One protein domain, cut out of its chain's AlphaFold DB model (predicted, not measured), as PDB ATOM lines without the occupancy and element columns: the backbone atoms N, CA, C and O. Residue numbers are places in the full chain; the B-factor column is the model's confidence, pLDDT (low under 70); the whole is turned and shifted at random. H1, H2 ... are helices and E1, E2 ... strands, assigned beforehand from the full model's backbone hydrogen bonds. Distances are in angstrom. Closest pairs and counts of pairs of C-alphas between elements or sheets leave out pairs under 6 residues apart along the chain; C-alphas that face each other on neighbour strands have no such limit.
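AT A GLANCE: This is residues 67 to 140 of the 140 residues of a protein of Arthrobacter sp. Hiyo4 (UniProt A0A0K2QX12). What is the shape? A short parallel pair of strands, E1 and E5, stands next to E4 of a three-stranded antiparallel sheet, E2 - E3 - E4, and an arm at the end of the printed part sticks out with residues 130 to 140, of which 130 to 137 belong to H1. What is it made of? The 74 printed residues include five named strands and then one named helix, of mixed class, with E2 E3 E4 a meander, each strand the antiparallel neighbour of the one before. How compact is it? It is loose, with a radius of gyration of the C-alphas of 14.9 A, and spans 48 by 26 by 16 A.

HOW THE PARTS SIT: What pairs with the first strand? E1, residues 72 to 75, is parallel to E5, residues 117 to 120, at 26 degrees, with N 73 and O 117 within hydrogen-bond range at 2.9 A. How is the larger sheet built? E2, residues 85 to 93, bends by 68 degrees at residue 90 and makes a hairpin with E3, residues 96 to 103, where N 86 and O 102 are 2.8 A apart. E3 makes another with E4, residues 106 to 110, where N 101 and O 108 are 3.0 A apart. What lies beyond? The closest C-alphas of E4 and E5, Ile 109 and Phe 118, are 7.6 A apart. H1, residues 126 to 137, is not on the sheet, and its O i to N i+4 pairs are all within hydrogen-bond range.

IN THESE COORDINATES: Where do the elements begin and end? E1 begins at C-alpha 72 (16.868, -21.702, 23.888), and H1 ends at C-alpha 137 (-1.023, -18.544, 20.059). How long are they? E2 measures 21.5 A, E3 23.5 A, E4 13.8 A and H1 16.7 A.

THE WHOLE: How far does it reach? The C-alphas farthest apart, of Ser 82 and Gly 140, are 49.1 A apart. Is it whole and certain? The printed part has no cut and no long link, and pLDDT is under 70 at residues 129 to 133, 135 to 136 and 138 to 140.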
ATOM      1  N   HIS A  67      19.206 -18.160  26.453       90.88
ATOM      2  CA  HIS A  67      17.945 -17.559  26.882       90.88
ATOM      3  C   HIS A  67      17.070 -18.606  27.580       90.88
ATOM      4  O   HIS A  67      16.187 -19.229  26.986       90.88
ATOM      5  N   VAL A  68      17.313 -18.786  28.878       87.81
ATOM      6  CA  VAL A  68      16.695 -19.851  29.683       87.81
ATOM      7  C   VAL A  68      15.165 -19.782  29.665       87.81
ATOM      8  O   VAL A  68      14.525 -20.806  29.488       87.81
ATOM      9  N   SER A  69      14.559 -18.594  29.750       85.88
ATOM     10  CA  SER A  69      13.090 -18.454  29.751       85.88
ATOM     11  C   SER A  69      12.412 -18.765  28.413       85.88
ATOM     12  O   SER A  69      11.204 -18.958  28.388       85.88
ATOM     13  N   MET A  70      13.171 -18.836  27.315       84.62
ATOM     14  CA  MET A  70      12.672 -19.292  26.009       84.62
ATOM     15  C   MET A  70      13.109 -20.723  25.704       84.62
ATOM     16  O   MET A  70      12.959 -21.187  24.580       84.62
ATOM     17  N   ASN A  71      13.701 -21.405  26.685       91.06
ATOM     18  CA  ASN A  71      14.261 -22.731  26.516       91.06
ATOM     19  C   ASN A  71      15.221 -22.822  25.314       91.06
ATOM     20  O   ASN A  71      15.229 -23.810  24.586       91.06
ATOM     21  N   GLY A  72      16.023 -21.784  25.076       92.25
ATOM     22  CA  GLY A  72      16.868 -21.702  23.888       92.25
ATOM     23  C   GLY A  72      18.293 -21.287  24.211       92.25
ATOM     24  O   GLY A  72      18.542 -20.517  25.141       92.25
ATOM     25  N   MET A  73      19.241 -21.785  23.429       93.25
ATOM     26  CA  MET A  73      20.638 -21.374  23.473       93.25
ATOM     27  C   MET A  73      21.168 -21.209  22.055       93.25
ATOM     28  O   MET A  73      21.153 -22.164  21.285       93.25
ATOM     29  N   TRP A  74      21.672 -20.021  21.728       94.75
ATOM     30  CA  TRP A  74      22.213 -19.708  20.407       94.75
ATOM     31  C   TRP A  74      23.733 -19.607  20.455       94.75
ATOM     32  O   TRP A  74      24.294 -19.009  21.378       94.75
ATOM     33  N   MET A  75      24.394 -20.195  19.456       95.69
ATOM     34  CA  MET A  75      25.821 -19.996  19.202       95.69
ATOM     35  C   MET A  75      26.136 -20.052  17.711       95.69
ATOM     36  O   MET A  75      25.576 -20.854  16.958       95.69
ATOM     37  N   ASP A  76      27.116 -19.252  17.301       96.06
ATOM     38  CA  ASP A  76      27.655 -19.268  15.939       96.06
ATOM     39  C   ASP A  76      29.150 -18.904  15.946       96.06
ATOM     40  O   ASP A  76      29.539 -17.804  15.541       96.06
ATOM     41  N   PRO A  77      29.989 -19.778  16.522       96.31
ATOM     42  CA  PRO A  77      31.352 -19.437  16.889       96.31
ATOM     43  C   PRO A  77      32.206 -19.055  15.678       96.31
ATOM     44  O   PRO A  77      32.043 -19.574  14.577       96.31
ATOM     45  N   VAL A  78      33.150 -18.151  15.915       95.88
ATOM     46  CA  VAL A  78      34.079 -17.618  14.907       95.88
ATOM     47  C   VAL A  78      35.533 -17.730  15.374       95.88
ATOM     48  O   VAL A  78      36.342 -16.808  15.200       95.88
ATOM     49  N   LEU A  79      35.861 -18.860  16.010       95.44
ATOM     50  CA  LEU A  79      37.198 -19.111  16.545       95.44
ATOM     51  C   LEU A  79      38.226 -19.261  15.407       95.44
ATOM     52  O   LEU A  79      37.884 -19.750  14.327       95.44
ATOM     53  N   PRO A  80      39.489 -18.849  15.608       94.12
ATOM     54  CA  PRO A  80      40.575 -19.183  14.690       94.12
ATOM     55  C   PRO A  80      40.796 -20.697  14.606       94.12
ATOM     56  O   PRO A  80      40.824 -21.374  15.629       94.12
ATOM     57  N   GLU A  81      41.067 -21.211  13.405       92.69
ATOM     58  CA  GLU A  81      41.439 -22.625  13.215       92.69
ATOM     59  C   GLU A  81      42.713 -23.001  13.991       92.69
ATOM     60  O   GLU A  81      42.861 -24.127  14.458       92.69
ATOM     61  N   SER A  82      43.618 -22.036  14.192       93.25
ATOM     62  CA  SER A  82      44.866 -22.220  14.942       93.25
ATOM     63  C   SER A  82      44.663 -22.564  16.418       93.25
ATOM     64  O   SER A  82      45.585 -23.078  17.044       93.25
ATOM     65  N   TRP A  83      43.480 -22.307  16.984       93.75
ATOM     66  CA  TRP A  83      43.166 -22.676  18.367       93.75
ATOM     67  C   TRP A  83      42.804 -24.159  18.512       93.75
ATOM     68  O   TRP A  83      42.771 -24.675  19.628       93.75
ATOM     69  N   GLY A  84      42.535 -24.856  17.401       95.25
ATOM     70  CA  GLY A  84      42.084 -26.241  17.424       95.25
ATOM     71  C   GLY A  84      40.773 -26.404  18.198       95.25
ATOM     72  O   GLY A  84      39.823 -25.637  18.017       95.25
ATOM     73  N   ARG A  85      40.716 -27.431  19.055       95.88
ATOM     74  CA  ARG A  85      39.541 -27.727  19.882       95.88
ATOM     75  C   ARG A  85      39.563 -26.902  21.167       95.88
ATOM     76  O   ARG A  85      40.420 -27.106  22.022       95.88
ATOM     77  N   VAL A  86      38.549 -26.061  21.342       96.62
ATOM     78  CA  VAL A  86      38.244 -25.392  22.610       96.62
ATOM     79  C   VAL A  86      37.186 -26.200  23.352       96.62
ATOM     80  O   VAL A  86      36.077 -26.378  22.854       96.62
ATOM     81  N   HIS A  87      37.542 -26.679  24.543       97.19
ATOM     82  CA  HIS A  87      36.682 -27.478  25.413       97.19
ATOM     83  C   HIS A  87      36.375 -26.706  26.698       97.19
ATOM     84  O   HIS A  87      37.286 -26.347  27.445       97.19
ATOM     85  N   ILE A  88      35.095 -26.443  26.954       95.88
ATOM     86  CA  ILE A  88      34.621 -25.685  28.114       95.88
ATOM     87  C   ILE A  88      33.663 -26.572  28.889       95.88
ATOM     88  O   ILE A  88      32.603 -26.934  28.394       95.88
ATOM     89  N   THR A  89      34.009 -26.888  30.127       96.62
ATOM     90  CA  THR A  89      33.161 -27.677  31.022       96.62
ATOM     91  C   THR A  89      32.517 -26.792  32.075       96.62
ATOM     92  O   THR A  89      32.915 -25.644  32.288       96.62
ATOM     93  N   ASN A  90      31.531 -27.350  32.780       94.50
ATOM     94  CA  ASN A  90      30.967 -26.745  33.986       94.50
ATOM     95  C   ASN A  90      30.299 -25.374  33.739       94.50
ATOM     96  O   ASN A  90      30.149 -24.586  34.678       94.50
ATOM     97  N   CYS A  91      29.881 -25.088  32.501       93.00
ATOM     98  CA  CYS A  91      29.256 -23.822  32.136       93.00
ATOM     99  C   CYS A  91      27.810 -23.790  32.662       93.00
ATOM    100  O   CYS A  91      27.028 -24.673  32.310       93.00
ATOM    101  N   PRO A  92      27.441 -22.837  33.533       90.25
ATOM    102  CA  PRO A  92      26.105 -22.796  34.118       90.25
ATOM    103  C   PRO A  92      25.050 -22.368  33.089       90.25
ATOM    104  O   PRO A  92      25.239 -21.380  32.374       90.25
ATOM    105  N   ILE A  93      23.918 -23.076  33.061       90.56
ATOM    106  CA  ILE A  93      22.742 -22.712  32.263       90.56
ATOM    107  C   ILE A  93      21.465 -23.210  32.949       90.56
ATOM    108  O   ILE A  93      21.334 -24.393  33.253       90.56
ATOM    109  N   GLY A  94      20.529 -22.297  33.226       87.19
ATOM    110  CA  GLY A  94      19.346 -22.618  34.029       87.19
ATOM    111  C   GLY A  94      19.726 -23.184  35.401       87.19
ATOM    112  O   GLY A  94      20.495 -22.568  36.137       87.19
ATOM    113  N   ASP A  95      19.193 -24.358  35.723       87.19
ATOM    114  CA  ASP A  95      19.489 -25.155  36.918       87.19
ATOM    115  C   ASP A  95      20.598 -26.205  36.700       87.19
ATOM    116  O   ASP A  95      20.993 -26.905  37.635       87.19
ATOM    117  N   GLY A  96      21.124 -26.302  35.478       90.69
ATOM    118  CA  GLY A  96      22.094 -27.302  35.063       90.69
ATOM    119  C   GLY A  96      23.459 -26.732  34.687       90.69
ATOM    120  O   GLY A  96      23.785 -25.552  34.873       90.69
ATOM    121  N   ARG A  97      24.295 -27.619  34.146       94.69
ATOM    122  CA  ARG A  97      25.617 -27.283  33.622       94.69
ATOM    123  C   ARG A  97      25.866 -28.014  32.321       94.69
ATOM    124  O   ARG A  97      25.604 -29.209  32.234       94.69
ATOM    125  N   ILE A  98      26.437 -27.300  31.362       96.00
ATOM    126  CA  ILE A  98      26.772 -27.834  30.047       96.00
ATOM    127  C   ILE A  98      28.276 -27.944  29.848       96.00
ATOM    128  O   ILE A  98      29.080 -27.253  30.488       96.00
ATOM    129  N   THR A  99      28.623 -28.814  28.911       97.50
ATOM    130  CA  THR A  99      29.936 -28.870  28.283       97.50
ATOM    131  C   THR A  99      29.802 -28.398  26.842       97.50
ATOM    132  O   THR A  99      28.849 -28.753  26.154       97.50
ATOM    133  N   ILE A 100      30.733 -27.555  26.413       97.00
ATOM    134  CA  ILE A 100      30.768 -26.933  25.095       97.00
ATOM    135  C   ILE A 100      32.081 -27.336  24.439       97.00
ATOM    136  O   ILE A 100      33.157 -27.082  24.981       97.00
ATOM    137  N   ASP A 101      31.986 -27.912  23.252       97.38
ATOM    138  CA  ASP A 101      33.125 -28.247  22.411       97.38
ATOM    139  C   ASP A 101      33.045 -27.469  21.108       97.38
ATOM    140  O   ASP A 101      32.020 -27.499  20.429       97.38
ATOM    141  N   VAL A 102      34.118 -26.754  20.765       97.62
ATOM    142  CA  VAL A 102      34.174 -25.910  19.567       97.62
ATOM    143  C   VAL A 102      35.456 -26.156  18.784       97.62
ATOM    144  O   VAL A 102      36.535 -26.272  19.358       97.62
ATOM    145  N   THR A 103      35.359 -26.224  17.460       96.31
ATOM    146  CA  THR A 103      36.508 -26.219  16.539       96.31
ATOM    147  C   THR A 103      36.173 -25.330  15.350       96.31
ATOM    148  O   THR A 103      35.205 -25.597  14.634       96.31
ATOM    149  N   GLY A 104      36.927 -24.239  15.188       94.19
ATOM    150  CA  GLY A 104      36.625 -23.192  14.212       94.19
ATOM    151  C   GLY A 104      35.210 -22.642  14.413       94.19
ATOM    152  O   GLY A 104      34.912 -21.985  15.415       94.19
ATOM    153  N   SER A 105      34.324 -22.952  13.466       94.31
ATOM    154  CA  SER A 105      32.911 -22.574  13.516       94.31
ATOM    155  C   SER A 105      31.969 -23.679  13.985       94.31
ATOM    156  O   SER A 105      30.786 -23.412  14.152       94.31
ATOM    157  N   GLN A 106      32.425 -24.906  14.220       94.31
ATOM    158  CA  GLN A 106      31.564 -26.021  14.634       94.31
ATOM    159  C   GLN A 106      31.460 -26.089  16.155       94.31
ATOM    160  O   GLN A 106      32.475 -25.963  16.830       94.31
ATOM    161  N   ALA A 107      30.247 -26.287  16.683       95.44
ATOM    162  CA  ALA A 107      30.000 -26.398  18.122       95.44
ATOM    163  C   ALA A 107      29.076 -27.573  18.447       95.44
ATOM    164  O   ALA A 107      28.062 -27.760  17.772       95.44
ATOM    165  N   THR A 108      29.399 -28.293  19.517       95.38
ATOM    166  CA  THR A 108      28.563 -29.331  20.132       95.38
ATOM    167  C   THR A 108      28.360 -29.025  21.609       95.38
ATOM    168  O   THR A 108      29.263 -28.505  22.267       95.38
ATOM    169  N   ILE A 109      27.164 -29.330  22.116       95.81
ATOM    170  CA  ILE A 109      26.752 -29.043  23.491       95.81
ATOM    171  C   ILE A 109      26.252 -30.326  24.140       95.81
ATOM    172  O   ILE A 109      25.317 -30.943  23.634       95.81
ATOM    173  N   ASP A 110      26.826 -30.661  25.291       96.44
ATOM    174  CA  ASP A 110      26.406 -31.784  26.123       96.44
ATOM    175  C   ASP A 110      25.821 -31.288  27.448       96.44
ATOM    176  O   ASP A 110      26.293 -30.305  28.024       96.44
ATOM    177  N   GLY A 111      24.812 -31.996  27.965       94.69
ATOM    178  CA  GLY A 111      24.205 -31.702  29.270       94.69
ATOM    179  C   GLY A 111      23.181 -30.564  29.264       94.69
ATOM    180  O   GLY A 111      22.934 -29.960  30.306       94.69
ATOM    181  N   LEU A 112      22.609 -30.236  28.100       94.19
ATOM    182  CA  LEU A 112      21.590 -29.192  27.995       94.19
ATOM    183  C   LEU A 112      20.352 -29.576  28.841       94.19
ATOM    184  O   LEU A 112      19.888 -30.715  28.719       94.19
ATOM    185  N   PRO A 113      19.823 -28.680  29.705       93.12
ATOM    186  CA  PRO A 113      18.683 -29.000  30.560       93.12
ATOM    187  C   PRO A 113      17.453 -29.465  29.766       93.12
ATOM    188  O   PRO A 113      17.241 -29.008  28.638       93.12
ATOM    189  N   PRO A 114      16.607 -30.342  30.339       91.19
ATOM    190  CA  PRO A 114      15.390 -30.799  29.680       91.19
ATOM    191  C   PRO A 114      14.518 -29.634  29.200       91.19
ATOM    192  O   PRO A 114      14.291 -28.669  29.924       91.19
ATOM    193  N   GLY A 115      14.020 -29.737  27.968       90.44
ATOM    194  CA  GLY A 115      13.186 -28.711  27.343       90.44
ATOM    195  C   GLY A 115      13.968 -27.600  26.644       90.44
ATOM    196  O   GLY A 115      13.393 -26.958  25.771       90.44
ATOM    197  N   MET A 116      15.257 -27.405  26.946       93.19
ATOM    198  CA  MET A 116      16.095 -26.443  26.230       93.19
ATOM    199  C   MET A 116      16.555 -26.976  24.865       93.19
ATOM    200  O   MET A 116      16.836 -28.162  24.706       93.19
ATOM    201  N   THR A 117      16.676 -26.078  23.886       93.94
ATOM    202  CA  THR A 117      17.117 -26.377  22.518       93.94
ATOM    203  C   THR A 117      18.363 -25.574  22.154       93.94
ATOM    204  O   THR A 117      18.452 -24.372  22.408       93.94
ATOM    205  N   PHE A 118      19.338 -26.245  21.540       94.62
ATOM    206  CA  PHE A 118      20.507 -25.596  20.957       94.62
ATOM    207  C   PHE A 118      20.213 -25.151  19.519       94.62
ATOM    208  O   PHE A 118      19.766 -25.942  18.689       94.62
ATOM    209  N   HIS A 119      20.513 -23.892  19.219       94.44
ATOM    210  CA  HIS A 119      20.324 -23.267  17.922       94.44
ATOM    211  C   HIS A 119      21.658 -22.765  17.369       94.44
ATOM    212  O   HIS A 119      22.425 -22.068  18.035       94.44
ATOM    213  N   ARG A 120      21.907 -23.075  16.098       93.62
ATOM    214  CA  ARG A 120      22.994 -22.470  15.330       93.62
ATOM    215  C   ARG A 120      22.554 -21.107  14.808       93.62
ATOM    216  O   ARG A 120      21.456 -20.989  14.269       93.62
ATOM    217  N   GLY A 121      23.416 -20.103  14.938       91.62
ATOM    218  CA  GLY A 121      23.140 -18.732  14.505       91.62
ATOM    219  C   GLY A 121      22.975 -17.766  15.677       91.62
ATOM    220  O   GLY A 121      23.367 -18.054  16.805       91.62
ATOM    221  N   THR A 122      22.411 -16.593  15.403       89.44
ATOM    222  CA  THR A 122      22.052 -15.608  16.431       89.44
ATOM    223  C   THR A 122      20.621 -15.778  16.875       89.44
ATOM    224  O   THR A 122      19.750 -16.108  16.069       89.44
ATOM    225  N   ARG A 123      20.373 -15.469  18.147       89.25
ATOM    226  CA  ARG A 123      19.013 -15.316  18.635       89.25
ATOM    227  C   ARG A 123      18.307 -14.215  17.835       89.25
ATOM    228  O   ARG A 123      18.918 -13.165  17.611       89.25
ATOM    229  N   PRO A 124      17.049 -14.426  17.418       83.44
ATOM    230  CA  PRO A 124      16.272 -13.365  16.803       83.44
ATOM    231  C   PRO A 124      16.118 -12.167  17.759       83.44
ATOM    232  O   PRO A 124      16.164 -12.336  18.987       83.44
ATOM    233  N   PRO A 125      15.945 -10.950  17.223       82.00
ATOM    234  CA  PRO A 125      15.542  -9.790  18.005       82.00
ATOM    235  C   PRO A 125      14.294 -10.076  18.846       82.00
ATOM    236  O   PRO A 125      13.428 -10.858  18.464       82.00
ATOM    237  N   LEU A 126      14.182  -9.402  19.993       71.75
ATOM    238  CA  LEU A 126      13.046  -9.597  20.899       71.75
ATOM    239  C   LEU A 126      11.699  -9.268  20.229       71.75
ATOM    240  O   LEU A 126      10.701  -9.905  20.540       71.75
ATOM    241  N   ALA A 127      11.686  -8.297  19.310       70.44
ATOM    242  CA  ALA A 127      10.497  -7.911  18.551       70.44
ATOM    243  C   ALA A 127       9.959  -9.085  17.713       70.44
ATOM    244  O   ALA A 127       8.807  -9.475  17.875       70.44
ATOM    245  N   ASP A 128      10.831  -9.718  16.929       76.25
ATOM    246  CA  ASP A 128      10.494 -10.860  16.076       76.25
ATOM    247  C   ASP A 128      10.006 -12.068  16.894       76.25
ATOM    248  O   ASP A 128       9.178 -12.850  16.436       76.25
ATOM    249  N   LEU A 129      10.500 -12.227  18.127       67.75
ATOM    250  CA  LEU A 129      10.102 -13.312  19.031       67.75
ATOM    251  C   LEU A 129       8.705 -13.111  19.621       67.75
ATOM    252  O   LEU A 129       7.974 -14.087  19.779       67.75
ATOM    253  N   VAL A 130       8.334 -11.867  19.935       68.12
ATOM    254  CA  VAL A 130       6.972 -11.529  20.377       68.12
ATOM    255  C   VAL A 130       5.987 -11.787  19.241       68.12
ATOM    256  O   VAL A 130       4.972 -12.438  19.461       68.12
ATOM    257  N   GLU A 131       6.323 -11.372  18.019       68.88
ATOM    258  CA  GLU A 131       5.494 -11.640  16.841       68.88
ATOM    259  C   GLU A 131       5.326 -13.147  16.591       68.88
ATOM    260  O   GLU A 131       4.213 -13.613  16.348       68.88
ATOM    261  N   LEU A 132       6.399 -13.937  16.725       64.50
ATOM    262  CA  LEU A 132       6.334 -15.392  16.561       64.50
ATOM    263  C   LEU A 132       5.470 -16.066  17.635       64.50
ATOM    264  O   LEU A 132       4.696 -16.970  17.322       64.50
ATOM    265  N   ALA A 133       5.588 -15.626  18.890       66.94
ATOM    266  CA  ALA A 133       4.777 -16.131  19.995       66.94
ATOM    267  C   ALA A 133       3.290 -15.794  19.794       66.94
ATOM    268  O   ALA A 133       2.442 -16.677  19.889       66.94
ATOM    269  N   GLU A 134       2.976 -14.552  19.410       71.44
ATOM    270  CA  GLU A 134       1.606 -14.133  19.097       71.44
ATOM    271  C   GLU A 134       1.015 -14.870  17.885       71.44
ATOM    272  O   GLU A 134      -0.191 -15.110  17.838       71.44
ATOM    273  N   MET A 135       1.831 -15.227  16.888       59.56
ATOM    274  CA  MET A 135       1.389 -16.019  15.733       59.56
ATOM    275  C   MET A 135       1.063 -17.471  16.108       59.56
ATOM    276  O   MET A 135       0.066 -18.014  15.622       59.56
ATOM    277  N   LEU A 136       1.876 -18.089  16.970       61.62
ATOM    278  CA  LEU A 136       1.672 -19.461  17.443       61.62
ATOM    279  C   LEU A 136       0.437 -19.577  18.353       61.62
ATOM    280  O   LEU A 136      -0.333 -20.522  18.196       61.62
ATOM    281  N   ASP A 137       0.176 -18.583  19.204       70.94
ATOM    282  CA  ASP A 137      -1.023 -18.544  20.059       70.94
ATOM    283  C   ASP A 137      -2.334 -18.365  19.269       70.94
ATOM    284  O   ASP A 137      -3.404 -18.740  19.738       70.94
ATOM    285  N   ARG A 138      -2.280 -17.803  18.052       66.25
ATOM    286  CA  ARG A 138      -3.461 -17.600  17.183       66.25
ATOM    287  C   ARG A 138      -3.807 -18.803  16.307       66.25
ATOM    288  O   ARG A 138      -4.838 -18.779  15.636       66.25
ATOM    289  N   THR A 139      -2.931 -19.804  16.240       59.88
ATOM    290  CA  THR A 139      -3.107 -20.996  15.394       59.88
ATOM    291  C   THR A 139      -3.452 -22.269  16.178       59.88
ATOM    292  O   THR A 139      -3.653 -23.309  15.548       59.88
ATOM    293  N   GLY A 140      -3.571 -22.185  17.510       44.12
ATOM    294  CA  GLY A 140      -4.116 -23.228  18.395       44.12
ATOM    295  C   GLY A 140      -5.540 -22.930  18.847       44.12
ATOM    296  O   GLY A 140      -6.272 -23.911  19.103       44.12
TER     297      GLY A 140